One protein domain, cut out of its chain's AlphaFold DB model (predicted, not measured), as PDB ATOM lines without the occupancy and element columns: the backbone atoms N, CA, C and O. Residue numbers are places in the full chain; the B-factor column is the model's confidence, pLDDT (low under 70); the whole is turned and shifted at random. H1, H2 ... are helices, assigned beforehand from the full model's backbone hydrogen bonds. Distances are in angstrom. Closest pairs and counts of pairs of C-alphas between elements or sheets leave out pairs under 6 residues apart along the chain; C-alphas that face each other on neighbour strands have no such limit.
ATOM      1  N   ASN A 515      19.754  93.782  95.083       79.81
ATOM      2  CA  ASN A 515      20.025  95.196  94.811       79.81
ATOM      3  C   ASN A 515      20.011  96.046  96.097       79.81
ATOM      4  O   ASN A 515      19.570  95.588  97.158       79.81
ATOM      5  N   LEU A 516      20.446  97.307  95.988       79.06
ATOM      6  CA  LEU A 516      20.491  98.261  97.102       79.06
ATOM      7  C   LEU A 516      19.131  98.414  97.804       79.06
ATOM      8  O   LEU A 516      19.047  98.431  99.033       79.06
ATOM      9  N   THR A 517      18.045  98.471  97.032       83.00
ATOM     10  CA  THR A 517      16.680  98.602  97.558       83.00
ATOM     11  C   THR A 517      16.275  97.394  98.401       83.00
ATOM     12  O   THR A 517      15.698  97.557  99.476       83.00
ATOM     13  N   SER A 518      16.581  96.181  97.942       84.44
ATOM     14  CA  SER A 518      16.312  94.941  98.669       84.44
ATOM     15  C   SER A 518      17.162  94.840  99.936       84.44
ATOM     16  O   SER A 518      16.621  94.478 100.977       84.44
ATOM     17  N   LEU A 519      18.440  95.239  99.905       85.00
ATOM     18  CA  LEU A 519      19.296  95.277 101.103       85.00
ATOM     19  C   LEU A 519      18.790  96.266 102.154       85.00
ATOM     20  O   LEU A 519      18.673  95.914 103.328       85.00
ATOM     21  N   ASN A 520      18.396  97.469 101.733       82.56
ATOM     22  CA  ASN A 520      17.794  98.455 102.629       82.56
ATOM     23  C   ASN A 520      16.478  97.942 103.240       82.56
ATOM     24  O   ASN A 520      16.217  98.174 104.422       82.56
ATOM     25  N   LYS A 521      15.669  97.196 102.473       84.69
ATOM     26  CA  LYS A 521      14.462  96.527 102.987       84.69
ATOM     27  C   LYS A 521      14.802  95.425 103.989       84.69
ATOM     28  O   LYS A 521      14.182  95.394 105.047       84.69
ATOM     29  N   PHE A 522      15.780  94.560 103.707       88.31
ATOM     30  CA  PHE A 522      16.239  93.551 104.668       88.31
ATOM     31  C   PHE A 522      16.698  94.197 105.974       88.31
ATOM     32  O   PHE A 522      16.258  93.782 107.040       88.31
ATOM     33  N   ARG A 523      17.485  95.275 105.902       82.12
ATOM     34  CA  ARG A 523      17.911  96.035 107.084       82.12
ATOM     35  C   ARG A 523      16.730  96.627 107.857       82.12
ATOM     36  O   ARG A 523      16.682  96.527 109.077       82.12
ATOM     37  N   ALA A 524      15.758  97.221 107.166       77.62
ATOM     38  CA  ALA A 524      14.561  97.755 107.814       77.62
ATOM     39  C   ALA A 524      13.744  96.657 108.519       77.62
ATOM     40  O   ALA A 524      13.249  96.878 109.621       77.62
ATOM     41  N   MET A 525      13.635  95.473 107.905       81.75
ATOM     42  CA  MET A 525      12.955  94.313 108.489       81.75
ATOM     43  C   MET A 525      13.731  93.707 109.662       81.75
ATOM     44  O   MET A 525      13.110  93.290 110.632       81.75
ATOM     45  N   LEU A 526      15.066  93.701 109.615       82.69
ATOM     46  CA  LEU A 526      15.908  93.291 110.742       82.69
ATOM     47  C   LEU A 526      15.639  94.161 111.974       82.69
ATOM     48  O   LEU A 526      15.449  93.632 113.067       82.69
ATOM     49  N   ASN A 527      15.562  95.479 111.782       73.25
ATOM     50  CA  ASN A 527      15.300  96.417 112.873       73.25
ATOM     51  C   ASN A 527      13.866  96.294 113.423       73.25
ATOM     52  O   ASN A 527      13.650  96.480 114.615       73.25
ATOM     53  N   SER A 528      12.871  95.967 112.588       69.88
ATOM     54  CA  SER A 528      11.472  95.878 113.036       69.88
ATOM     55  C   SER A 528      11.063  94.506 113.586       69.88
ATOM     56  O   SER A 528      10.307  94.436 114.555       69.88
ATOM     57  N   ALA A 529      11.540  93.404 112.995       75.75
ATOM     58  CA  ALA A 529      11.220  92.039 113.426       75.75
ATOM     59  C   ALA A 529      12.163  91.519 114.525       75.75
ATOM     60  O   ALA A 529      11.776  90.651 115.313       75.75
ATOM     61  N   GLY A 530      13.382  92.060 114.594       80.38
ATOM     62  CA  GLY A 530      14.445  91.614 115.486       80.38
ATOM     63  C   GLY A 530      15.282  90.455 114.916       80.38
ATOM     64  O   GLY A 530      14.854  89.759 113.991       80.38
ATOM     65  N   PRO A 531      16.484  90.219 115.478       86.00
ATOM     66  CA  PRO A 531      17.476  89.290 114.929       86.00
ATOM     67  C   PRO A 531      17.037  87.820 114.951       86.00
ATOM     68  O   PRO A 531      17.272  87.120 113.974       86.00
ATOM     69  N   ASN A 532      16.347  87.359 116.002       87.81
ATOM     70  CA  ASN A 532      15.873  85.967 116.093       87.81
ATOM     71  C   ASN A 532      14.849  85.651 115.000       87.81
ATOM     72  O   ASN A 532      14.960  84.662 114.288       87.81
ATOM     73  N   CYS A 533      13.887  86.554 114.809       87.81
ATOM     74  CA  CYS A 533      12.866  86.395 113.784       87.81
ATOM     75  C   CYS A 533      13.471  86.442 112.372       87.81
ATOM     76  O   CYS A 533      13.082  85.670 111.497       87.81
ATOM     77  N   PHE A 534      14.460  87.317 112.164       91.44
ATOM     78  CA  PHE A 534      15.218  87.379 110.919       91.44
ATOM     79  C   PHE A 534      15.971  86.064 110.657       91.44
ATOM     80  O   PHE A 534      15.855  85.504 109.568       91.44
ATOM     81  N   ALA A 535      16.678  85.541 111.664       93.06
ATOM     82  CA  ALA A 535      17.392  84.268 111.599       93.06
ATOM     83  C   ALA A 535      16.458  83.096 111.256       93.06
ATOM     84  O   ALA A 535      16.767  82.315 110.356       93.06
ATOM     85  N   ASP A 536      15.285  83.019 111.888       92.06
ATOM     86  CA  ASP A 536      14.289  81.975 111.625       92.06
ATOM     87  C   ASP A 536      13.761  82.020 110.185       92.06
ATOM     88  O   ASP A 536      13.635  80.983 109.532       92.06
ATOM     89  N   VAL A 537      13.474  83.218 109.655       92.81
ATOM     90  CA  VAL A 537      13.025  83.384 108.262       92.81
ATOM     91  C   VAL A 537      14.136  83.017 107.279       92.81
ATOM     92  O   VAL A 537      13.862  82.360 106.276       92.81
ATOM     93  N   THR A 538      15.386  83.394 107.564       94.00
ATOM     94  CA  THR A 538      16.543  83.025 106.739       94.00
ATOM     95  C   THR A 538      16.761  81.516 106.715       94.00
ATOM     96  O   THR A 538      16.928  80.947 105.636       94.00
ATOM     97  N   LEU A 539      16.699  80.855 107.876       93.69
ATOM     98  CA  LEU A 539      16.802  79.399 107.974       93.69
ATOM     99  C   LEU A 539      15.667  78.722 107.217       93.69
ATOM    100  O   LEU A 539      15.924  77.890 106.355       93.69
ATOM    101  N   LYS A 540      14.419  79.125 107.462       92.38
ATOM    102  CA  LYS A 540      13.266  78.566 106.755       92.38
ATOM    103  C   LYS A 540      13.388  78.729 105.237       92.38
ATOM    104  O   LYS A 540      13.163  77.771 104.508       92.38
ATOM    105  N   GLY A 541      13.817  79.899 104.765       91.56
ATOM    106  CA  GLY A 541      14.026  80.153 103.340       91.56
ATOM    107  C   GLY A 541      15.065  79.233 102.692       91.56
ATOM    108  O   GLY A 541      14.917  78.913 101.513       91.56
ATOM    109  N   LEU A 542      16.078  78.786 103.447       93.50
ATOM    110  CA  LEU A 542      17.058  77.785 103.015       93.50
ATOM    111  C   LEU A 542      16.470  76.369 103.039       93.50
ATOM    112  O   LEU A 542      16.640  75.630 102.072       93.50
ATOM    113  N   LEU A 543      15.770  76.003 104.116       91.88
ATOM    114  CA  LEU A 543      15.170  74.674 104.297       91.88
ATOM    115  C   LEU A 543      14.045  74.384 103.294       91.88
ATOM    116  O   LEU A 543      13.819  73.230 102.945       91.88
ATOM    117  N   ASP A 544      13.359  75.424 102.815       92.50
ATOM    118  CA  ASP A 544      12.309  75.316 101.800       92.50
ATOM    119  C   ASP A 544      12.879  75.023 100.388       92.50
ATOM    120  O   ASP A 544      12.117  74.748  99.456       92.50
ATOM    121  N   GLN A 545      14.207  75.073 100.195       92.12
ATOM    122  CA  GLN A 545      14.847  74.772  98.910       92.12
ATOM    123  C   GLN A 545      15.111  73.273  98.736       92.12
ATOM    124  O   GLN A 545      15.543  72.579  99.648       92.12
ATOM    125  N   THR A 546      14.929  72.779  97.510       87.00
ATOM    126  CA  THR A 546      15.136  71.356  97.168       87.00
ATOM    127  C   THR A 546      16.288  71.129  96.191       87.00
ATOM    128  O   THR A 546      16.909  70.067  96.182       87.00
ATOM    129  N   ARG A 547      16.606  72.123  95.353       85.44
ATOM    130  CA  ARG A 547      17.666  72.029  94.340       85.44
ATOM    131  C   ARG A 547      19.009  72.434  94.931       85.44
ATOM    132  O   ARG A 547      19.113  73.470  95.578       85.44
ATOM    133  N   LYS A 548      20.065  71.676  94.618       83.62
ATOM    134  CA  LYS A 548      21.433  71.938  95.103       83.62
ATOM    135  C   LYS A 548      21.917  73.366  94.813       83.62
ATOM    136  O   LYS A 548      22.546  73.982  95.666       83.62
ATOM    137  N   GLU A 549      21.630  73.895  93.624       82.94
ATOM    138  CA  GLU A 549      22.030  75.258  93.250       82.94
ATOM    139  C   GLU A 549      21.298  76.326  94.066       82.94
ATOM    140  O   GLU A 549      21.922  77.282  94.518       82.94
ATOM    141  N   ASP A 550      19.997  76.149  94.298       86.25
ATOM    142  CA  ASP A 550      19.185  77.119  95.033       86.25
ATOM    143  C   ASP A 550      19.464  77.056  96.538       86.25
ATOM    144  O   ASP A 550      19.526  78.098  97.183       86.25
ATOM    145  N   VAL A 551      19.762  75.867  97.081       87.75
ATOM    146  CA  VAL A 551      20.297  75.713  98.444       87.75
ATOM    147  C   VAL A 551      21.623  76.459  98.593       87.75
ATOM    148  O   VAL A 551      21.806  77.191  99.564       87.75
ATOM    149  N   ARG A 552      22.539  76.336  97.621       84.62
ATOM    150  CA  ARG A 552      23.811  77.074  97.642       84.62
ATOM    151  C   ARG A 552      23.583  78.586  97.594       84.62
ATOM    152  O   ARG A 552      24.142  79.295  98.424       84.62
ATOM    153  N   LYS A 553      22.726  79.077  96.690       85.56
ATOM    154  CA  LYS A 553      22.362  80.505  96.623       85.56
ATOM    155  C   LYS A 553      21.739  80.992  97.932       85.56
ATOM    156  O   LYS A 553      22.109  82.058  98.409       85.56
ATOM    157  N   ALA A 554      20.821  80.223  98.518       90.44
ATOM    158  CA  ALA A 554      20.180  80.561  99.785       90.44
ATOM    159  C   ALA A 554      21.193  80.621 100.935       90.44
ATOM    160  O   ALA A 554      21.164  81.569 101.717       90.44
ATOM    161  N   ALA A 555      22.126  79.665 100.995       89.44
ATOM    162  CA  ALA A 555      23.220  79.665 101.960       89.44
ATOM    163  C   ALA A 555      24.144  80.875 101.773       89.44
ATOM    164  O   ALA A 555      24.453  81.553 102.748       89.44
ATOM    165  N   ASP A 556      24.549  81.195 100.542       84.69
ATOM    166  CA  ASP A 556      25.428  82.334 100.253       84.69
ATOM    167  C   ASP A 556      24.732  83.678 100.547       84.69
ATOM    168  O   ASP A 556      25.304  84.524 101.234       84.69
ATOM    169  N   ILE A 557      23.473  83.864 100.124       88.81
ATOM    170  CA  ILE A 557      22.676  85.062 100.441       88.81
ATOM    171  C   ILE A 557      22.495  85.190 101.954       88.81
ATOM    172  O   ILE A 557      22.776  86.247 102.514       88.81
ATOM    173  N   GLY A 558      22.066  84.121 102.629       91.00
ATOM    174  CA  GLY A 558      21.863  84.116 104.076       91.00
ATOM    175  C   GLY A 558      23.149  84.423 104.846       91.00
ATOM    176  O   GLY A 558      23.124  85.246 105.756       91.00
ATOM    177  N   SER A 559      24.276  83.840 104.426       87.69
ATOM    178  CA  SER A 559      25.598  84.069 105.027       87.69
ATOM    179  C   SER A 559      25.995  85.533 104.933       87.69
ATOM    180  O   SER A 559      26.519  86.111 105.876       87.69
ATOM    181  N   MET A 560      25.751  86.142 103.777       87.62
ATOM    182  CA  MET A 560      26.150  87.518 103.519       87.62
ATOM    183  C   MET A 560      25.186  88.517 104.163       87.62
ATOM    184  O   MET A 560      25.622  89.582 104.582       87.62
ATOM    185  N   LEU A 561      23.905  88.170 104.340       91.62
ATOM    186  CA  LEU A 561      22.958  88.979 105.117       91.62
ATOM    187  C   LEU A 561      23.359  89.106 106.595       91.62
ATOM    188  O   LEU A 561      22.970  90.084 107.231       91.62
ATOM    189  N   VAL A 562      24.195  88.203 107.128       90.50
ATOM    190  CA  VAL A 562      24.815  88.369 108.458       90.50
ATOM    191  C   VAL A 562      25.631  89.660 108.534       90.50
ATOM    192  O   VAL A 562      25.668  90.289 109.583       90.50
ATOM    193  N   LEU A 563      26.200  90.137 107.419       87.75
ATOM    194  CA  LEU A 563      26.910  91.419 107.370       87.75
ATOM    195  C   LEU A 563      26.020  92.629 107.642       87.75
ATOM    196  O   LEU A 563      26.561  93.707 107.868       87.75
ATOM    197  N   LEU A 564      24.692  92.493 107.650       87.50
ATOM    198  CA  LEU A 564      23.810  93.570 108.102       87.50
ATOM    199  C   LEU A 564      23.951  93.823 109.607       87.50
ATOM    200  O   LEU A 564      23.859  94.972 110.032       87.50
ATOM    201  N   ASP A 565      24.172  92.761 110.387       84.69
ATOM    202  CA  ASP A 565      24.569  92.838 111.787       84.69
ATOM    203  C   ASP A 565      25.202  91.525 112.287       84.69
ATOM    204  O   ASP A 565      24.489  90.636 112.766       84.69
ATOM    205  N   PRO A 566      26.537  91.414 112.242       85.12
ATOM    206  CA  PRO A 566      27.247  90.229 112.708       85.12
ATOM    207  C   PRO A 566      27.014  89.931 114.192       85.12
ATOM    208  O   PRO A 566      26.808  88.783 114.573       85.12
ATOM    209  N   SER A 567      27.000  90.969 115.031       81.94
ATOM    210  CA  SER A 567      26.928  90.829 116.489       81.94
ATOM    211  C   SER A 567      25.621  90.204 116.977       81.94
ATOM    212  O   SER A 567      25.622  89.453 117.947       81.94
ATOM    213  N   ALA A 568      24.511  90.480 116.290       83.75
ATOM    214  CA  ALA A 568      23.185  90.008 116.661       83.75
ATOM    215  C   ALA A 568      22.718  88.821 115.810       83.75
ATOM    216  O   ALA A 568      22.053  87.929 116.335       83.75
ATOM    217  N   LEU A 569      23.040  88.789 114.510       89.94
ATOM    218  CA  LEU A 569      22.573  87.723 113.617       89.94
ATOM    219  C   LEU A 569      23.361  86.429 113.773       89.94
ATOM    220  O   LEU A 569      22.751  85.366 113.705       89.94
ATOM    221  N   SER A 570      24.674  86.491 114.009       90.31
ATOM    222  CA  SER A 570      25.475  85.285 114.238       90.31
ATOM    223  C   SER A 570      24.963  84.467 115.433       90.31
ATOM    224  O   SER A 570      24.630  83.300 115.225       90.31
ATOM    225  N   PRO A 571      24.798  85.025 116.652       88.31
ATOM    226  CA  PRO A 571      24.282  84.245 117.778       88.31
ATOM    227  C   PRO A 571      22.814  83.837 117.591       88.31
ATOM    228  O   PRO A 571      22.447  82.724 117.968       88.31
ATOM    229  N   ALA A 572      21.983  84.676 116.960       90.25
ATOM    230  CA  ALA A 572      20.596  84.326 116.654       90.25
ATOM    231  C   ALA A 572      20.502  83.108 115.717       90.25
ATOM    232  O   ALA A 572      19.756  82.173 115.998       90.25
ATOM    233  N   LEU A 573      21.305  83.074 114.647       92.62
ATOM    234  CA  LEU A 573      21.371  81.936 113.725       92.62
ATOM    235  C   LEU A 573      21.878  80.666 114.409       92.62
ATOM    236  O   LEU A 573      21.303  79.601 114.190       92.62
ATOM    237  N   LEU A 574      22.911  80.770 115.254       90.56
ATOM    238  CA  LEU A 574      23.429  79.634 116.025       90.56
ATOM    239  C   LEU A 574      22.357  79.065 116.968       90.56
ATOM    240  O   LEU A 574      22.145  77.853 117.003       90.56
ATOM    241  N   SER A 575      21.624  79.934 117.670       90.19
ATOM    242  CA  SER A 575      20.528  79.535 118.560       90.19
ATOM    243  C   SER A 575      19.372  78.876 117.799       90.19
ATOM    244  O   SER A 575      18.881  77.822 118.208       90.19
ATOM    245  N   SER A 576      18.937  79.461 116.679       90.31
ATOM    246  CA  SER A 576      17.855  78.891 115.871       90.31
ATOM    247  C   SER A 576      18.267  77.549 115.251       90.31
ATOM    248  O   SER A 576      17.482  76.600 115.258       90.31
ATOM    249  N   ALA A 577      19.518  77.410 114.801       88.88
ATOM    250  CA  ALA A 577      20.045  76.141 114.300       88.88
ATOM    251  C   ALA A 577      20.122  75.060 115.385       88.88
ATOM    252  O   ALA A 577      19.694  73.931 115.143       88.88
ATOM    253  N   LYS A 578      20.580  75.401 116.596       88.19
ATOM    254  CA  LYS A 578      20.540  74.492 117.750       88.19
ATOM    255  C   LYS A 578      19.123  73.969 117.989       88.19
ATOM    256  O   LYS A 578      18.920  72.761 118.097       88.19
ATOM    257  N   SER A 579      18.135  74.867 117.997       88.06
ATOM    258  CA  SER A 579      16.731  74.485 118.192       88.06
ATOM    259  C   SER A 579      16.222  73.536 117.099       88.06
ATOM    260  O   SER A 579      15.409  72.658 117.377       88.06
ATOM    261  N   LEU A 580      16.722  73.675 115.867       87.38
ATOM    262  CA  LEU A 580      16.385  72.804 114.747       87.38
ATOM    263  C   LEU A 580      17.008  71.413 114.894       87.38
ATOM    264  O   LEU A 580      16.309  70.428 114.678       87.38
ATOM    265  N   ILE A 581      18.278  71.314 115.296       85.31
ATOM    266  CA  ILE A 581      18.986  70.031 115.467       85.31
ATOM    267  C   ILE A 581      18.296  69.159 116.527       85.31
ATOM    268  O   ILE A 581      18.110  67.954 116.319       85.31
ATOM    269  N   GLN A 582      17.828  69.786 117.610       85.81
ATOM    270  CA  GLN A 582      17.108  69.130 118.704       85.81
ATOM    271  C   GLN A 582      15.755  68.534 118.278       85.81
ATOM    272  O   GLN A 582      15.258  67.601 118.917       85.81
ATOM    273  N   GLN A 583      15.140  69.026 117.196       86.38
ATOM    274  CA  GLN A 583      13.840  68.526 116.753       86.38
ATOM    275  C   GLN A 583      13.951  67.094 116.222       86.38
ATOM    276  O   GLN A 583      14.843  66.804 115.429       86.38
ATOM    277  N   PRO A 584      12.996  66.199 116.535       78.94
ATOM    278  CA  PRO A 584      13.031  64.809 116.072       78.94
ATOM    279  C   PRO A 584      12.990  64.678 114.542       78.94
ATOM    280  O   PRO A 584      13.473  63.694 113.996       78.94
ATOM    281  N   LYS A 585      12.450  65.681 113.837       83.50
ATOM    282  CA  LYS A 585      12.380  65.710 112.367       83.50
ATOM    283  C   LYS A 585      13.692  66.112 111.687       83.50
ATOM    284  O   LYS A 585      13.782  65.977 110.470       83.50
ATOM    285  N   ALA A 586      14.689  66.579 112.442       81.38
ATOM    286  CA  ALA A 586      15.959  67.056 111.896       81.38
ATOM    287  C   ALA A 586      16.649  66.013 111.008       81.38
ATOM    288  O   ALA A 586      17.263  66.373 110.014       81.38
ATOM    289  N   GLU A 587      16.465  64.728 111.309       81.25
ATOM    290  CA  GLU A 587      17.017  63.616 110.533       81.25
ATOM    291  C   GLU A 587      16.503  63.564 109.084       81.25
ATOM    292  O   GLU A 587      17.224  63.175 108.174       81.25
ATOM    293  N   PHE A 588      15.274  64.025 108.844       84.00
ATOM    294  CA  PHE A 588      14.699  64.126 107.500       84.00
ATOM    295  C   PHE A 588      14.955  65.494 106.866       84.00
ATOM    296  O   PHE A 588      15.067  65.611 105.650       84.00
ATOM    297  N   THR A 589      15.024  66.543 107.687       85.62
ATOM    298  CA  THR A 589      15.193  67.924 107.220       85.62
ATOM    299  C   THR A 589      16.636  68.239 106.819       85.62
ATOM    300  O   THR A 589      16.848  69.011 105.889       85.62
ATOM    301  N   LEU A 590      17.625  67.647 107.491       85.62
ATOM    302  CA  LEU A 590      19.053  67.905 107.266       85.62
ATOM    303  C   LEU A 590      19.677  67.004 106.196       85.62
ATOM    304  O   LEU A 590      20.894  66.992 106.041       85.62
ATOM    305  N   VAL A 591      18.867  66.252 105.449       86.50
ATOM    306  CA  VAL A 591      19.365  65.438 104.337       86.50
ATOM    307  C   VAL A 591      19.954  66.352 103.263       86.50
ATOM    308  O   VAL A 591      19.416  67.419 102.948       86.50
ATOM    309  N   ASP A 592      21.081  65.943 102.686       83.06
ATOM    310  CA  ASP A 592      21.705  66.693 101.604       83.06
ATOM    311  C   ASP A 592      20.765  66.844 100.400       83.06
ATOM    312  O   ASP A 592      20.057  65.900 100.035       83.06
ATOM    313  N   PRO A 593      20.756  68.016  99.739       87.44
ATOM    314  CA  PRO A 593      21.740  69.108  99.831       87.44
ATOM    315  C   PRO A 593      21.522  70.134 100.962       87.44
ATOM    316  O   PRO A 593      22.353  71.027 101.127       87.44
ATOM    317  N   VAL A 594      20.416  70.051 101.710       89.44
ATOM    318  CA  VAL A 594      19.999  71.075 102.688       89.44
ATOM    319  C   VAL A 594      20.924  71.110 103.906       89.44
ATOM    320  O   VAL A 594      21.315  72.199 104.332       89.44
ATOM    321  N   GLY A 595      21.330  69.942 104.418       88.12
ATOM    322  CA  GLY A 595      22.313  69.824 105.501       88.12
ATOM    323  C   GLY A 595      23.616  70.552 105.175       88.12
ATOM    324  O   GLY A 595      24.017  71.459 105.905       88.12
ATOM    325  N   TRP A 596      24.221  70.253 104.022       88.56
ATOM    326  CA  TRP A 596      25.402  70.972 103.539       88.56
ATOM    327  C   TRP A 596      25.197  72.496 103.434       88.56
ATOM    328  O   TRP A 596      26.054  73.279 103.852       88.56
ATOM    329  N   GLY A 597      24.050  72.943 102.908       88.31
ATOM    330  CA  GLY A 597      23.731  74.371 102.800       88.31
ATOM    331  C   GLY A 597      23.653  75.070 104.158       88.31
ATOM    332  O   GLY A 597      24.191  76.166 104.326       88.31
ATOM    333  N   LEU A 598      23.029  74.423 105.146       92.81
ATOM    334  CA  LEU A 598      22.955  74.929 106.513       92.81
ATOM    335  C   LEU A 598      24.341  74.988 107.170       92.81
ATOM    336  O   LEU A 598      24.674  75.979 107.817       92.81
ATOM    337  N   ALA A 599      25.172  73.962 106.970       88.56
ATOM    338  CA  ALA A 599      26.543  73.927 107.473       88.56
ATOM    339  C   ALA A 599      27.377  75.100 106.930       88.56
ATOM    340  O   ALA A 599      28.079  75.787 107.679       88.56
ATOM    341  N   ARG A 600      27.241  75.391 105.634       88.00
ATOM    342  CA  ARG A 600      27.871  76.547 104.990       88.00
ATOM    343  C   ARG A 600      27.372  77.880 105.557       88.00
ATOM    344  O   ARG A 600      28.182  78.737 105.888       88.00
ATOM    345  N   LEU A 601      26.058  78.044 105.728       91.38
ATOM    346  CA  LEU A 601      25.472  79.245 106.335       91.38
ATOM    347  C   LEU A 601      26.058  79.518 107.730       91.38
ATOM    348  O   LEU A 601      26.496  80.630 108.022       91.38
ATOM    349  N   LEU A 602      26.053  78.502 108.595       90.44
ATOM    350  CA  LEU A 602      26.441  78.650 109.996       90.44
ATOM    351  C   LEU A 602      27.946  78.848 110.164       90.44
ATOM    352  O   LEU A 602      28.359  79.671 110.981       90.44
ATOM    353  N   SER A 603      28.769  78.145 109.387       85.38
ATOM    354  CA  SER A 603      30.226  78.339 109.406       85.38
ATOM    355  C   SER A 603      30.602  79.761 108.978       85.38
ATOM    356  O   SER A 603      31.382  80.426 109.662       85.38
ATOM    357  N   HIS A 604      29.971  80.284 107.922       85.75
ATOM    358  CA  HIS A 604      30.160  81.665 107.485       85.75
ATOM    359  C   HIS A 604      29.671  82.668 108.538       85.75
ATOM    360  O   HIS A 604      30.392  83.611 108.863       85.75
ATOM    361  N   ALA A 605      28.477  82.462 109.102       88.44
ATOM    362  CA  ALA A 605      27.924  83.318 110.152       88.44
ATOM    363  C   ALA A 605      28.832  83.365 111.389       88.44
ATOM    364  O   ALA A 605      29.057  84.435 111.955       88.44
ATOM    365  N   THR A 606      29.404  82.222 111.770       84.81
ATOM    366  CA  THR A 606      30.353  82.105 112.883       84.81
ATOM    367  C   THR A 606      31.637  82.875 112.587       84.81
ATOM    368  O   THR A 606      32.067  83.696 113.394       84.81
ATOM    369  N   ALA A 607      32.221  82.671 111.405       80.25
ATOM    370  CA  ALA A 607      33.452  83.342 111.001       80.25
ATOM    371  C   ALA A 607      33.281  84.867 110.898       80.25
ATOM    372  O   ALA A 607      34.128  85.616 111.381       80.25
ATOM    373  N   ILE A 608      32.180  85.333 110.297       82.50
ATOM    374  CA  ILE A 608      31.846  86.761 110.195       82.50
ATOM    375  C   ILE A 608      31.614  87.360 111.587       82.50
ATOM    376  O   ILE A 608      32.110  88.450 111.862       82.50
ATOM    377  N   GLY A 609      30.900  86.645 112.462       82.75
ATOM    378  CA  GLY A 609      30.635  87.068 113.836       82.75
ATOM    379  C   GLY A 609      31.916  87.250 114.650       82.75
ATOM    380  O   GLY A 609      32.125  88.317 115.218       82.75
ATOM    381  N   LEU A 610      32.808  86.253 114.638       78.69
ATOM    382  CA  LEU A 610      34.093  86.300 115.349       78.69
ATOM    383  C   LEU A 610      35.028  87.398 114.823       78.69
ATOM    384  O   LEU A 610      35.728  88.035 115.604       78.69
ATOM    385  N   LEU A 611      35.039  87.648 113.507       77.56
ATOM    386  CA  LEU A 611      35.833  88.732 112.913       77.56
ATOM    387  C   LEU A 611      35.350  90.128 113.321       77.56
ATOM    388  O   LEU A 611      36.121  91.081 113.264       77.56
ATOM    389  N   ARG A 612      34.069  90.260 113.664       75.69
ATOM    390  CA  ARG A 612      33.397  91.540 113.918       75.69
ATOM    391  C   ARG A 612      33.018  91.734 115.376       75.69
ATOM    392  O   ARG A 612      32.241  92.635 115.690       75.69
ATOM    393  N   GLU A 613      33.534  90.885 116.253       70.75
ATOM    394  CA  GLU A 613      33.252  90.964 117.674       70.75
ATOM    395  C   GLU A 613      33.771  92.295 118.240       70.75
ATOM    396  O   GLU A 613      34.946  92.632 118.101       70.75
ATOM    397  N   ASP A 614      32.872  93.073 118.850       54.19
ATOM    398  CA  ASP A 614      33.185  94.383 119.416       54.19
ATOM    399  C   ASP A 614      33.973  94.198 120.730       54.19
ATOM    400  O   ASP A 614      33.409  93.712 121.717       54.19
ATOM    401  N   PRO A 615      35.255  94.607 120.808       48.56
ATOM    402  CA  PRO A 615      36.038  94.484 122.033       48.56
ATOM    403  C   PRO A 615      35.495  95.352 123.181       48.56
ATOM    404  O   PRO A 615      35.918  95.157 124.320       48.56
ATOM    405  N   PRO A 643      33.730  81.754 128.422       48.22
ATOM    406  CA  PRO A 643      33.435  82.399 127.143       48.22
ATOM    407  C   PRO A 643      33.404  83.921 127.309       48.22
ATOM    408  O   PRO A 643      32.678  84.435 128.156       48.22
ATOM    409  N   LYS A 644      34.207  84.650 126.527       56.66
ATOM    410  CA  LYS A 644      34.373  86.108 126.685       56.66
ATOM    411  C   LYS A 644      33.314  86.911 125.923       56.66
ATOM    412  O   LYS A 644      33.291  88.134 126.047       56.66
ATOM    413  N   SER A 645      32.465  86.252 125.126       68.50
ATOM    414  CA  SER A 645      31.449  86.903 124.292       68.50
ATOM    415  C   SER A 645      30.217  86.031 124.041       68.50
ATOM    416  O   SER A 645      30.280  84.801 124.100       68.50
ATOM    417  N   ILE A 646      29.098  86.679 123.700       73.69
ATOM    418  CA  ILE A 646      27.820  86.028 123.350       73.69
ATOM    419  C   ILE A 646      27.984  85.106 122.133       73.69
ATOM    420  O   ILE A 646      27.361  84.048 122.061       73.69
ATOM    421  N   ILE A 647      28.839  85.483 121.176       76.94
ATOM    422  CA  ILE A 647      29.101  84.679 119.975       76.94
ATOM    423  C   ILE A 647      29.881  83.427 120.363       76.94
ATOM    424  O   ILE A 647      29.487  82.328 119.980       76.94
ATOM    425  N   GLN A 648      30.935  83.580 121.168       77.19
ATOM    426  CA  GLN A 648      31.717  82.454 121.677       77.19
ATOM    427  C   GLN A 648      30.834  81.495 122.481       77.19
ATOM    428  O   GLN A 648      30.847  80.297 122.226       77.19
ATOM    429  N   GLN A 649      29.988  82.016 123.373       78.81
ATOM    430  CA  GLN A 649      29.025  81.208 124.120       78.81
ATOM    431  C   GLN A 649      28.052  80.468 123.185       78.81
ATOM    432  O   GLN A 649      27.810  79.276 123.361       78.81
ATOM    433  N   GLY A 650      27.540  81.139 122.149       79.75
ATOM    434  CA  GLY A 650      26.693  80.517 121.132       79.75
ATOM    435  C   GLY A 650      27.381  79.348 120.420       79.75
ATOM    436  O   GLY A 650      26.778  78.287 120.270       79.75
ATOM    437  N   ILE A 651      28.654  79.506 120.048       80.00
ATOM    438  CA  ILE A 651      29.464  78.447 119.425       80.00
ATOM    439  C   ILE A 651      29.585  77.248 120.366       80.00
ATOM    440  O   ILE A 651      29.266  76.129 119.977       80.00
ATOM    441  N   VAL A 652      29.978  77.482 121.616       79.75
ATOM    442  CA  VAL A 652      30.138  76.430 122.630       79.75
ATOM    443  C   VAL A 652      28.859  75.616 122.786       79.75
ATOM    444  O   VAL A 652      28.875  74.395 122.653       79.75
ATOM    445  N   THR A 653      27.727  76.301 122.953       83.62
ATOM    446  CA  THR A 653      26.430  75.637 123.132       83.62
ATOM    447  C   THR A 653      25.961  74.847 121.909       83.62
ATOM    448  O   THR A 653      25.097  73.977 122.056       83.62
ATOM    449  N   LEU A 654      26.478  75.158 120.713       84.31
ATOM    450  CA  LEU A 654      26.234  74.405 119.483       84.31
ATOM    451  C   LEU A 654      27.118  73.149 119.425       84.31
ATOM    452  O   LEU A 654      26.630  72.082 119.062       84.31
ATOM    453  N   PHE A 655      28.387  73.251 119.822       79.38
ATOM    454  CA  PHE A 655      29.310  72.113 119.872       79.38
ATOM    455  C   PHE A 655      28.923  71.069 120.926       79.38
ATOM    456  O   PHE A 655      29.000  69.870 120.660       79.38
ATOM    457  N   GLU A 656      28.435  71.504 122.087       82.56
ATOM    458  CA  GLU A 656      27.839  70.607 123.087       82.56
ATOM    459  C   GLU A 656      26.657  69.823 122.495       82.56
ATOM    460  O   GLU A 656      26.524  68.615 122.708       82.56
ATOM    461  N   GLU A 657      25.820  70.485 121.688       84.38
ATOM    462  CA  GLU A 657      24.700  69.834 121.004       84.38
ATOM    463  C   GLU A 657      25.181  68.835 119.941       84.38
ATOM    464  O   GLU A 657      24.575  67.773 119.776       84.38
ATOM    465  N   PHE A 658      26.284  69.124 119.242       82.94
ATOM    466  CA  PHE A 658      26.896  68.169 118.313       82.94
ATOM    467  C   PHE A 658      27.358  66.904 119.037       82.94
ATOM    468  O   PHE A 658      27.045  65.805 118.579       82.94
ATOM    469  N   CYS A 659      28.023  67.038 120.188       77.12
ATOM    470  CA  CYS A 659      28.452  65.890 120.991       77.12
ATOM    471  C   CYS A 659      27.250  65.069 121.471       77.12
ATOM    472  O   CYS A 659      27.219  63.854 121.288       77.12
ATOM    473  N   HIS A 660      26.204  65.723 121.991       80.06
ATOM    474  CA  HIS A 660      24.963  65.045 122.393       80.06
ATOM    475  C   HIS A 660      24.297  64.292 121.238       80.06
ATOM    476  O   HIS A 660      23.759  63.197 121.417       80.06
ATOM    477  N   THR A 661      24.344  64.870 120.041       74.31
ATOM    478  CA  THR A 661      23.783  64.273 118.831       74.31
ATOM    479  C   THR A 661      24.580  63.045 118.384       74.31
ATOM    480  O   THR A 661      23.985  62.006 118.095       74.31
ATOM    481  N   LEU A 662      25.912  63.131 118.376       72.69
ATOM    482  CA  LEU A 662      26.807  62.039 117.978       72.69
ATOM    483  C   LEU A 662      26.839  60.896 119.007       72.69
ATOM    484  O   LEU A 662      26.895  59.726 118.624       72.69
ATOM    485  N   ASN A 663      26.673  61.208 120.298       70.31
ATOM    486  CA  ASN A 663      26.575  60.230 121.388       70.31
ATOM    487  C   ASN A 663      25.423  59.228 121.211       70.31
ATOM    488  O   ASN A 663      25.475  58.124 121.756       70.31
ATOM    489  N   ARG A 664      24.397  59.563 120.417       64.25
ATOM    490  CA  ARG A 664      23.283  58.648 120.113       64.25
ATOM    491  C   ARG A 664      23.664  57.510 119.156       64.25
ATOM    492  O   ARG A 664      22.873  56.587 119.006       64.25
ATOM    493  N   ARG A 665      24.870  57.534 118.562       56.97
ATOM    494  CA  ARG A 665      25.419  56.509 117.644       56.97
ATOM    495  C   ARG A 665      24.537  56.192 116.426       56.97
ATOM    496  O   ARG A 665      24.632  55.107 115.856       56.97
ATOM    497  N   GLU A 666      23.702  57.134 116.001       57.91
ATOM    498  CA  GLU A 666      22.907  57.019 114.779       57.91
ATOM    499  C   GLU A 666      23.692  57.655 113.620       57.91
ATOM    500  O   GLU A 666      23.881  58.872 113.576       57.91
ATOM    501  N   ILE A 667      24.195  56.834 112.689       63.25
ATOM    502  CA  ILE A 667      24.780  57.327 111.433       63.25
ATOM    503  C   ILE A 667      23.627  57.876 110.593       63.25
ATOM    504  O   ILE A 667      22.739  57.124 110.192       63.25
ATOM    505  N   GLY A 668      23.636  59.187 110.361       72.81
ATOM    506  CA  GLY A 668      22.457  59.903 109.896       72.81
ATOM    507  C   GLY A 668      22.740  61.284 109.304       72.81
ATOM    508  O   GLY A 668      23.878  61.760 109.300       72.81
ATOM    509  N   ALA A 669      21.698  61.955 108.821       79.31
ATOM    510  CA  ALA A 669      21.747  63.301 108.252       79.31
ATOM    511  C   ALA A 669      22.304  64.334 109.244       79.31
ATOM    512  O   ALA A 669      23.035  65.242 108.852       79.31
ATOM    513  N   ARG A 670      22.025  64.171 110.544       81.06
ATOM    514  CA  ARG A 670      22.618  65.009 111.595       81.06
ATOM    515  C   ARG A 670      24.137  64.867 111.681       81.06
ATOM    516  O   ARG A 670      24.831  65.874 111.764       81.06
ATOM    517  N   ALA A 671      24.654  63.639 111.630       76.69
ATOM    518  CA  ALA A 671      26.095  63.393 111.656       76.69
ATOM    519  C   ALA A 671      26.773  63.952 110.391       76.69
ATOM    520  O   ALA A 671      27.779  64.649 110.489       76.69
ATOM    521  N   ALA A 672      26.171  63.744 109.212       77.69
ATOM    522  CA  ALA A 672      26.656  64.311 107.948       77.69
ATOM    523  C   ALA A 672      26.682  65.853 107.956       77.69
ATOM    524  O   ALA A 672      27.625  66.472 107.455       77.69
ATOM    525  N   PHE A 673      25.676  66.481 108.573       85.44
ATOM    526  CA  PHE A 673      25.636  67.925 108.783       85.44
ATOM    527  C   PHE A 673      26.783  68.415 109.681       85.44
ATOM    528  O   PHE A 673      27.455  69.378 109.311       85.44
ATOM    529  N   VAL A 674      27.043  67.756 110.818       81.69
ATOM    530  CA  VAL A 674      28.151  68.127 111.722       81.69
ATOM    531  C   VAL A 674      29.490  68.064 110.988       81.69
ATOM    532  O   VAL A 674      30.293  68.991 111.085       81.69
ATOM    533  N   MET A 675      29.703  67.025 110.179       76.31
ATOM    534  CA  MET A 675      30.917  66.882 109.373       76.31
ATOM    535  C   MET A 675      31.058  67.988 108.333       76.31
ATOM    536  O   MET A 675      32.097  68.646 108.263       76.31
ATOM    537  N   SER A 676      29.980  68.271 107.600       80.50
ATOM    538  CA  SER A 676      29.946  69.382 106.647       80.50
ATOM    539  C   SER A 676      30.230  70.720 107.334       80.50
ATOM    540  O   SER A 676      30.913  71.573 106.772       80.50
ATOM    541  N   PHE A 677      29.730  70.926 108.557       84.56
ATOM    542  CA  PHE A 677      29.992  72.143 109.321       84.56
ATOM    543  C   PHE A 677      31.473  72.267 109.682       84.56
ATOM    544  O   PHE A 677      32.040  73.338 109.480       84.56
ATOM    545  N   MET A 678      32.107  71.189 110.149       77.06
ATOM    546  CA  MET A 678      33.536  71.183 110.486       77.06
ATOM    547  C   MET A 678      34.411  71.484 109.263       77.06
ATOM    548  O   MET A 678      35.281  72.353 109.328       77.06
ATOM    549  N   GLU A 679      34.139  70.848 108.122       76.00
ATOM    550  CA  GLU A 679      34.858  71.109 106.867       76.00
ATOM    551  C   GLU A 679      34.723  72.567 106.411       76.00
ATOM    552  O   GLU A 679      35.710  73.218 106.047       76.00
ATOM    553  N   GLN A 680      33.498  73.106 106.444       77.50
ATOM    554  CA  GLN A 680      33.255  74.494 106.061       77.50
ATOM    555  C   GLN A 680      33.877  75.467 107.069       77.50
ATOM    556  O   GLN A 680      34.449  76.469 106.652       77.50
ATOM    557  N   ALA A 681      33.833  75.177 108.373       75.38
ATOM    558  CA  ALA A 681      34.444  76.010 109.406       75.38
ATOM    559  C   ALA A 681      35.959  76.142 109.200       75.38
ATOM    560  O   ALA A 681      36.464  77.263 109.189       75.38
ATOM    561  N   VAL A 682      36.664  75.037 108.930       69.69
ATOM    562  CA  VAL A 682      38.110  75.056 108.641       69.69
ATOM    563  C   VAL A 682      38.416  75.790 107.335       69.69
ATOM    564  O   VAL A 682      39.321  76.624 107.276       69.69
ATOM    565  N   SER A 683      37.624  75.533 106.291       68.00
ATOM    566  CA  SER A 683      37.753  76.234 105.004       68.00
ATOM    567  C   SER A 683      37.566  77.747 105.163       68.00
ATOM    568  O   SER A 683      38.231  78.543 104.499       68.00
ATOM    569  N   CYS A 684      36.687  78.160 106.079       64.19
ATOM    570  CA  CYS A 684      36.461  79.560 106.405       64.19
ATOM    571  C   CYS A 684      37.605  80.173 107.203       64.19
ATOM    572  O   CYS A 684      37.844  81.366 107.041       64.19
ATOM    573  N   THR A 685      38.302  79.419 108.058       59.12
ATOM    574  CA  THR A 685      39.284  79.948 109.019       59.12
ATOM    575  C   THR A 685      40.724  79.961 108.529       59.12
ATOM    576  O   THR A 685      41.542  80.533 109.241       59.12
ATOM    577  N   GLY A 686      41.019  79.465 107.322       53.34
ATOM    578  CA  GLY A 686      42.330  79.045 106.788       53.34
ATOM    579  C   GLY A 686      43.604  79.910 106.891       53.34
ATOM    580  O   GLY A 686      44.534  79.604 106.172       53.34
ATOM    581  N   LEU A 687      43.698  80.932 107.746       43.47
ATOM    582  CA  LEU A 687      44.929  81.631 108.181       43.47
ATOM    583  C   LEU A 687      44.776  82.324 109.567       43.47
ATOM    584  O   LEU A 687      45.692  82.987 110.038       43.47
ATOM    585  N   PHE A 688      43.623  82.167 110.233       49.56
ATOM    586  CA  PHE A 688      43.322  82.626 111.596       49.56
ATOM    587  C   PHE A 688      42.448  81.570 112.273       49.56
ATOM    588  O   PHE A 688      41.236  81.739 112.419       49.56
ATOM    589  N   SER A 689      43.065  80.447 112.627       48.09
ATOM    590  CA  SER A 689      42.426  79.387 113.400       48.09
ATOM    591  C   SER A 689      42.228  79.807 114.867       48.09
ATOM    592  O   SER A 689      41.254  79.404 115.488       48.09
ATOM    593  N   SER A 690      43.048  80.722 115.397       51.69
ATOM    594  CA  SER A 690      43.067  81.103 116.820       51.69
ATOM    595  C   SER A 690      41.701  81.482 117.452       51.69
ATOM    596  O   SER A 690      41.391  80.944 118.512       51.69
ATOM    597  N   PRO A 691      40.810  82.306 116.853       54.16
ATOM    598  CA  PRO A 691      39.542  82.680 117.506       54.16
ATOM    599  C   PRO A 691      38.492  81.559 117.537       54.16
ATOM    600  O   PRO A 691      37.732  81.446 118.492       54.16
ATOM    601  N   LEU A 692      38.438  80.718 116.498       59.22
ATOM    602  CA  LEU A 692      37.551  79.551 116.477       59.22
ATOM    603  C   LEU A 692      38.118  78.453 117.391       59.22
ATOM    604  O   LEU A 692      37.383  77.890 118.193       59.22
ATOM    605  N   LEU A 693      39.435  78.219 117.330       57.25
ATOM    606  CA  LEU A 693      40.155  77.264 118.178       57.25
ATOM    607  C   LEU A 693      40.101  77.622 119.666       57.25
ATOM    608  O   LEU A 693      40.007  76.734 120.497       57.25
ATOM    609  N   THR A 694      40.091  78.907 120.023       57.59
ATOM    610  CA  THR A 694      39.904  79.335 121.424       57.59
ATOM    611  C   THR A 694      38.492  79.054 121.949       57.59
ATOM    612  O   THR A 694      38.308  78.914 123.158       57.59
ATOM    613  N   CYS A 695      37.499  78.927 121.064       57.91
ATOM    614  CA  CYS A 695      36.132  78.517 121.411       57.91
ATOM    615  C   CYS A 695      35.935  76.996 121.374       57.91
ATOM    616  O   CYS A 695      34.959  76.486 121.917       57.91
ATOM    617  N   LEU A 696      36.835  76.276 120.707       62.38
ATOM    618  CA  LEU A 696      36.796  74.833 120.545       62.38
ATOM    619  C   LEU A 696      37.662  74.184 121.621       62.38
ATOM    620  O   LEU A 696      38.883  74.130 121.491       62.38
ATOM    621  N   GLN A 697      37.053  73.656 122.681       61.44
ATOM    622  CA  GLN A 697      37.825  72.854 123.628       61.44
ATOM    623  C   GLN A 697      38.443  71.649 122.887       61.44
ATOM    624  O   GLN A 697      37.714  70.930 122.191       61.44
ATOM    625  N   PRO A 698      39.750  71.371 123.045       60.88
ATOM    626  CA  PRO A 698      40.411  70.267 122.345       60.88
ATOM    627  C   PRO A 698      39.767  68.900 122.625       60.88
ATOM    628  O   PRO A 698      39.776  68.019 121.763       60.88
ATOM    629  N   HIS A 699      39.159  68.743 123.807       62.47
ATOM    630  CA  HIS A 699      38.409  67.547 124.183       62.47
ATOM    631  C   HIS A 699      37.117  67.372 123.372       62.47
ATOM    632  O   HIS A 699      36.885  66.275 122.878       62.47
ATOM    633  N   LEU A 700      36.336  68.439 123.147       63.50
ATOM    634  CA  LEU A 700      35.118  68.380 122.324       63.50
ATOM    635  C   LEU A 700      35.438  68.013 120.868       63.50
ATOM    636  O   LEU A 700      34.709  67.238 120.258       63.50
ATOM    637  N   ILE A 701      36.545  68.516 120.307       65.31
ATOM    638  CA  ILE A 701      36.982  68.122 118.958       65.31
ATOM    639  C   ILE A 701      37.359  66.639 118.938       65.31
ATOM    640  O   ILE A 701      36.919  65.906 118.055       65.31
ATOM    641  N   ALA A 702      38.162  66.187 119.906       65.62
ATOM    642  CA  ALA A 702      38.560  64.787 120.003       65.62
ATOM    643  C   ALA A 702      37.349  63.858 120.190       65.62
ATOM    644  O   ALA A 702      37.306  62.788 119.588       65.62
ATOM    645  N   GLU A 703      36.352  64.282 120.967       66.00
ATOM    646  CA  GLU A 703      35.101  63.563 121.183       66.00
ATOM    647  C   GLU A 703      34.277  63.492 119.886       66.00
ATOM    648  O   GLU A 703      33.950  62.393 119.442       66.00
ATOM    649  N   VAL A 704      34.051  64.614 119.193       66.69
ATOM    650  CA  VAL A 704      33.372  64.648 117.880       66.69
ATOM    651  C   VAL A 704      34.081  63.759 116.849       66.69
ATOM    652  O   VAL A 704      33.426  62.979 116.159       66.69
ATOM    653  N   LEU A 705      35.414  63.826 116.768       66.12
ATOM    654  CA  LEU A 705      36.212  63.008 115.848       66.12
ATOM    655  C   LEU A 705      36.220  61.523 116.229       66.12
ATOM    656  O   LEU A 705      36.280  60.673 115.343       66.12
ATOM    657  N   SER A 706      36.113  61.185 117.518       66.19
ATOM    658  CA  SER A 706      36.015  59.789 117.964       66.19
ATOM    659  C   SER A 706      34.745  59.098 117.458       66.19
ATOM    660  O   SER A 706      34.745  57.885 117.245       66.19
ATOM    661  N   TYR A 707      33.684  59.874 117.210       62.03
ATOM    662  CA  TYR A 707      32.420  59.381 116.666       62.03
ATOM    663  C   TYR A 707      32.380  59.335 115.138       62.03
ATOM    664  O   TYR A 707      31.466  58.719 114.586       62.03
ATOM    665  N   VAL A 708      33.360  59.931 114.449       59.00
ATOM    666  CA  VAL A 708      33.453  59.915 112.982       59.00
ATOM    667  C   VAL A 708      34.861  59.501 112.521       59.00
ATOM    668  O   VAL A 708      35.636  60.330 112.037       59.00
ATOM    669  N   PRO A 709      35.228  58.212 112.668       52.34
ATOM    670  CA  PRO A 709      36.508  57.719 112.178       52.34
ATOM    671  C   PRO A 709      36.572  57.728 110.638       52.34
ATOM    672  O   PRO A 709      35.654  57.252 109.973       52.34
ATOM    673  N   GLY A 710      37.681  58.230 110.080       56.62
ATOM    674  CA  GLY A 710      38.107  57.955 108.698       56.62
ATOM    675  C   GLY A 710      37.617  58.887 107.579       56.62
ATOM    676  O   GLY A 710      37.943  58.633 106.425       56.62
ATOM    677  N   SER A 711      36.867  59.965 107.853       56.72
ATOM    678  CA  SER A 711      36.267  60.780 106.771       56.72
ATOM    679  C   SER A 711      36.826  62.197 106.581       56.72
ATOM    680  O   SER A 711      36.520  62.817 105.567       56.72
ATOM    681  N   LEU A 712      37.616  62.741 107.516       63.66
ATOM    682  CA  LEU A 712      38.203  64.087 107.388       63.66
ATOM    683  C   LEU A 712      39.630  64.019 106.820       63.66
ATOM    684  O   LEU A 712      40.497  63.406 107.444       63.66
ATOM    685  N   PRO A 713      39.916  64.680 105.682       65.44
ATOM    686  CA  PRO A 713      41.276  64.812 105.165       65.44
ATOM    687  C   PRO A 713      42.248  65.431 106.179       65.44
ATOM    688  O   PRO A 713      41.883  66.342 106.927       65.44
ATOM    689  N   ALA A 714      43.513  64.995 106.138       65.94
ATOM    690  CA  ALA A 714      44.576  65.474 107.028       65.94
ATOM    691  C   ALA A 714      44.716  67.009 107.033       65.94
ATOM    692  O   ALA A 714      44.943  67.603 108.084       65.94
ATOM    693  N   ASP A 715      44.488  67.655 105.886       63.41
ATOM    694  CA  ASP A 715      44.529  69.115 105.743       63.41
ATOM    695  C   ASP A 715      43.502  69.826 106.645       63.41
ATOM    696  O   ASP A 715      43.783  70.892 107.191       63.41
ATOM    697  N   TYR A 716      42.321  69.229 106.847       67.69
ATOM    698  CA  TYR A 716      41.292  69.796 107.721       67.69
ATOM    699  C   TYR A 716      41.585  69.535 109.194       67.69
ATOM    700  O   TYR A 716      41.367  70.419 110.020       67.69
ATOM    701  N   LEU A 717      42.133  68.360 109.522       69.50
ATOM    702  CA  LEU A 717      42.585  68.057 110.880       69.50
ATOM    703  C   LEU A 717      43.662  69.050 111.328       69.50
ATOM    704  O   LEU A 717      43.586  69.564 112.436       69.50
ATOM    705  N   LEU A 718      44.604  69.405 110.452       70.12
ATOM    706  CA  LEU A 718      45.619  70.424 110.745       70.12
ATOM    707  C   LEU A 718      45.013  71.806 111.048       70.12
ATOM    708  O   LEU A 718      45.582  72.558 111.833       70.12
ATOM    709  N   GLY A 719      43.861  72.137 110.460       65.94
ATOM    710  CA  GLY A 719      43.156  73.399 110.707       65.94
ATOM    711  C   GLY A 719      42.253  73.411 111.949       65.94
ATOM    712  O   GLY A 719      41.868  74.491 112.397       65.94
ATOM    713  N   LEU A 720      41.919  72.236 112.500       68.62
ATOM    714  CA  LEU A 720      41.076  72.068 113.695       68.62
ATOM    715  C   LEU A 720      41.859  72.072 115.011       68.62
ATOM    716  O   LEU A 720      41.237  72.127 116.066       68.62
ATOM    717  N   TYR A 721      43.190  72.031 114.972       69.50
ATOM    718  CA  TYR A 721      44.027  72.051 116.169       69.50
ATOM    719  C   TYR A 721      44.958  73.261 116.182       69.50
ATOM    720  O   TYR A 721      45.393  73.754 115.142       69.50
ATOM    721  N   ASP A 722      45.283  73.734 117.385       67.94
ATOM    722  CA  ASP A 722      46.304  74.759 117.566       67.94
ATOM    723  C   ASP A 722      47.701  74.140 117.430       67.94
ATOM    724  O   ASP A 722      48.183  73.441 118.319       67.94
ATOM    725  N   LEU A 723      48.358  74.389 116.300       69.94
ATOM    726  CA  LEU A 723      49.700  73.873 116.037       69.94
ATOM    727  C   LEU A 723      50.804  74.682 116.740       69.94
ATOM    728  O   LEU A 723      51.961  74.250 116.728       69.94
ATOM    729  N   GLU A 724      50.484  75.823 117.360       65.88
ATOM    730  CA  GLU A 724      51.448  76.633 118.115       65.88
ATOM    731  C   GLU A 724      51.697  76.044 119.514       65.88
ATOM    732  O   GLU A 724      52.845  76.018 119.980       65.88
ATOM    733  N   SER A 725      50.675  75.452 120.143       66.31
ATOM    734  CA  SER A 725      50.796  74.752 121.427       66.31
ATOM    735  C   SER A 725      51.312  73.310 121.302       66.31
ATOM    736  O   SER A 725      51.106  72.608 120.312       66.31
ATOM    737  N   VAL A 726      52.021  72.841 122.338       69.69
ATOM    738  CA  VAL A 726      52.518  71.450 122.415       69.69
ATOM    739  C   VAL A 726      51.349  70.465 122.479       69.69
ATOM    740  O   VAL A 726      51.336  69.481 121.745       69.69
ATOM    741  N   GLU A 727      50.346  70.767 123.303       68.75
ATOM    742  CA  GLU A 727      49.153  69.940 123.492       68.75
ATOM    743  C   GLU A 727      48.317  69.823 122.207       68.75
ATOM    744  O   GLU A 727      47.925  68.720 121.820       68.75
ATOM    745  N   GLY A 728      48.111  70.931 121.484       68.00
ATOM    746  CA  GLY A 728      47.396  70.911 120.210       68.00
ATOM    747  C   GLY A 728      48.124  70.101 119.131       68.00
ATOM    748  O   GLY A 728      47.481  69.329 118.416       68.00
ATOM    749  N   ARG A 729      49.466  70.159 119.069       72.62
ATOM    750  CA  ARG A 729      50.268  69.287 118.186       72.62
ATOM    751  C   ARG A 729      50.126  67.804 118.529       72.62
ATOM    752  O   ARG A 729      49.983  66.988 117.620       72.62
ATOM    753  N   GLU A 730      50.145  67.440 119.812       72.25
ATOM    754  CA  GLU A 730      49.976  66.045 120.244       72.25
ATOM    755  C   GLU A 730      48.587  65.493 119.910       72.25
ATOM    756  O   GLU A 730      48.466  64.361 119.436       72.25
ATOM    757  N   LEU A 731      47.536  66.282 120.141       70.12
ATOM    758  CA  LEU A 731      46.161  65.894 119.821       70.12
ATOM    759  C   LEU A 731      45.935  65.788 118.311       70.12
ATOM    760  O   LEU A 731      45.340  64.811 117.859       70.12
ATOM    761  N   CYS A 732      46.479  66.725 117.531       72.81
ATOM    762  CA  CYS A 732      46.437  66.670 116.071       72.81
ATOM    763  C   CYS A 732      47.136  65.412 115.537       72.81
ATOM    764  O   CYS A 732      46.567  64.680 114.727       72.81
ATOM    765  N   ALA A 733      48.335  65.101 116.043       71.88
ATOM    766  CA  ALA A 733      49.063  63.895 115.662       71.88
ATOM    767  C   ALA A 733      48.275  62.619 116.003       71.88
ATOM    768  O   ALA A 733      48.170  61.721 115.167       71.88
ATOM    769  N   LYS A 734      47.660  62.550 117.194       72.94
ATOM    770  CA  LYS A 734      46.781  61.434 117.585       72.94
ATOM    771  C   LYS A 734      45.581  61.296 116.646       72.94
ATOM    772  O   LYS A 734      45.280  60.177 116.237       72.94
ATOM    773  N   ALA A 735      44.933  62.403 116.280       69.50
ATOM    774  CA  ALA A 735      43.791  62.411 115.368       69.50
ATOM    775  C   ALA A 735      44.175  61.946 113.952       69.50
ATOM    776  O   ALA A 735      43.517  61.064 113.406       69.50
ATOM    777  N   ILE A 736      45.284  62.452 113.400       72.19
ATOM    778  CA  ILE A 736      45.805  62.033 112.086       72.19
ATOM    779  C   ILE A 736      46.163  60.541 112.097       72.19
ATOM    780  O   ILE A 736      45.802  59.795 111.184       72.19
ATOM    781  N   CYS A 737      46.838  60.069 113.149       70.62
ATOM    782  CA  CYS A 737      47.161  58.653 113.298       70.62
ATOM    783  C   CYS A 737      45.912  57.774 113.452       70.62
ATOM    784  O   CYS A 737      45.943  56.624 113.020       70.62
ATOM    785  N   ALA A 738      44.835  58.279 114.058       65.81
ATOM    786  CA  ALA A 738      43.569  57.561 114.161       65.81
ATOM    787  C   ALA A 738      42.874  57.440 112.796       65.81
ATOM    788  O   ALA A 738      42.409  56.355 112.465       65.81
ATOM    789  N   THR A 739      42.885  58.498 111.976       63.28
ATOM    790  CA  THR A 739      42.325  58.470 110.612       63.28
ATOM    791  C   THR A 739      43.132  57.639 109.617       63.28
ATOM    792  O   THR A 739      42.572  57.179 108.637       63.28
ATOM    793  N   LEU A 740      44.434  57.432 109.850       57.78
ATOM    794  CA  LEU A 740      45.285  56.570 109.013       57.78
ATOM    795  C   LEU A 740      45.176  55.074 109.366       57.78
ATOM    796  O   LEU A 740      45.733  54.240 108.658       57.78
ATOM    797  N   ARG A 741      44.545  54.734 110.498       46.47
ATOM    798  CA  ARG A 741      44.366  53.345 110.973       46.47
ATOM    799  C   ARG A 741      43.010  52.740 110.594       46.47
ATOM    800  O   ARG A 741      42.815  51.550 110.831       46.47
TER     801      ARG A 741
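What this domain is: This is residues 515 to 615 and 643 to 741 of the 742 residues of the protein "Mediator complex subunit 24" of Paramuricea clavata (UniProt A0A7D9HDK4). Two rows of helices pack one on the other in a gently curved array, H2, H4, H7 and H10 in one row and H3, H6, H8 and H11 in the other, with H1 at one end of the long axis and H12 at the other. H6 lies in the core, H1 is only loosely joined to the neighbouring H2 and H3, and H12 closes the far end by packing on H10 and H11. H2, H3, H4, H6, H7 and H8 make an up-and-down bundle, a group of helices packed together in which each runs against the one before it. The printed part has 200 residues, with twelve named helices, H1 to H12 in order, and no named strand; the class is all helix. It is compact, with a radius of gyration of the C-alphas of 16.8 A, and spans 53 by 40 by 26 A.

How they stand to each other: H1, residues 516 to 529, is close but not clearly touching H2, residues 531 to 543, at a steep tilt of 59 degrees; the closest C-alphas, of Leu 526 and Phe 534, are 6.0 A apart. H2 and H3, residues 548 to 564, form a hairpin at a shallow tilt of 13 degrees, touching with residues 538 to 543 and 551 to 558 alone, closest at the C-alphas of Leu 542 and Ala 554, 5.3 A. H4, residues 566 to 582, touches H2 at a steep tilt of 54 degrees, closest at the C-alphas of Asn 532 and Ala 572, 5.0 A. After H5, residues 586 to 589, comes H6, residues 594 to 611, the hub, touching six helices. H6 and H3 touch and run the same way at a shallow tilt of 21 degrees, closest at the C-alphas of Ala 555 and Leu 601, 4.9 A. H7, residues 646 to 662, touches H4 and runs the same way at a shallow tilt of 18 degrees, closest at the C-alphas of Pro 571 and Ile 647, 5.3 A. H8, residues 669 to 685, forms a hairpin with H7 and touches H6, the same way at 35.4 degrees, only just a steep tilt, closest at the C-alphas of Ala 599 and Phe 677, 4.3 A. H8 touches H5 with residues 669 to 670 alone, closest at the C-alphas of Glu 587 and Ala 669, 5.3 A. H9, residues 690 to 695, only just touches H7, with 3 pairs of C-alphas within 8 A, the closest those of Gln 648 and Cys 695, 5.9 A. H10, residues 698 to 706, touches H7 residues 655 to 662 alone, closest at the C-alphas of Cys 659 and Val 704, 6.0 A. H11, residues 714 to 720, touches H8 residues 679 to 685 alone, about perpendicular at 80 degrees, closest at the C-alphas of Val 682 and Gly 719, 5.7 A. H12, residues 726 to 739, forms a hairpin with H11 and touches H10 at a shallow tilt of 3 degrees, closest at the C-alphas of Pro 698 and Gly 728, 7.3 A. Every O i to N i+4 pair is within hydrogen-bond range in H1, H2, H6, H8, H10, H11 and H12, against 11 of 13 in H3, 12 of 13 in H4 and in H7, and 1 of 2 in H9; H5 is too short for such a pair.

Where its parts are: H1 begins at C-alpha 516, (20.491, 98.261, 97.102), and is 19.8 A long. H3 is 25.3 A, H4 24.2 A, H6 25.8 A, H7 24.6 A and H8 24.2 A long. H6 ends at C-alpha 611, (35.833, 88.732, 112.913). H12, 20.3 A long, ends at C-alpha 739, (42.325, 58.470, 110.612).

The domain as a whole: The two C-alphas farthest apart, of Thr 517 and Arg 741, are 54.7 A apart. Residues 616 to 642 are not printed, and C-alphas 615 and 643 across that cut are 13.4 A apart. Of the links that are printed whole, H7 to H8 and H10 to H11 are short and the others tight. The mean pLDDT of the printed part is 76.9, with 61 residues under 70, among them residues 682 to 717 and 719 to 728.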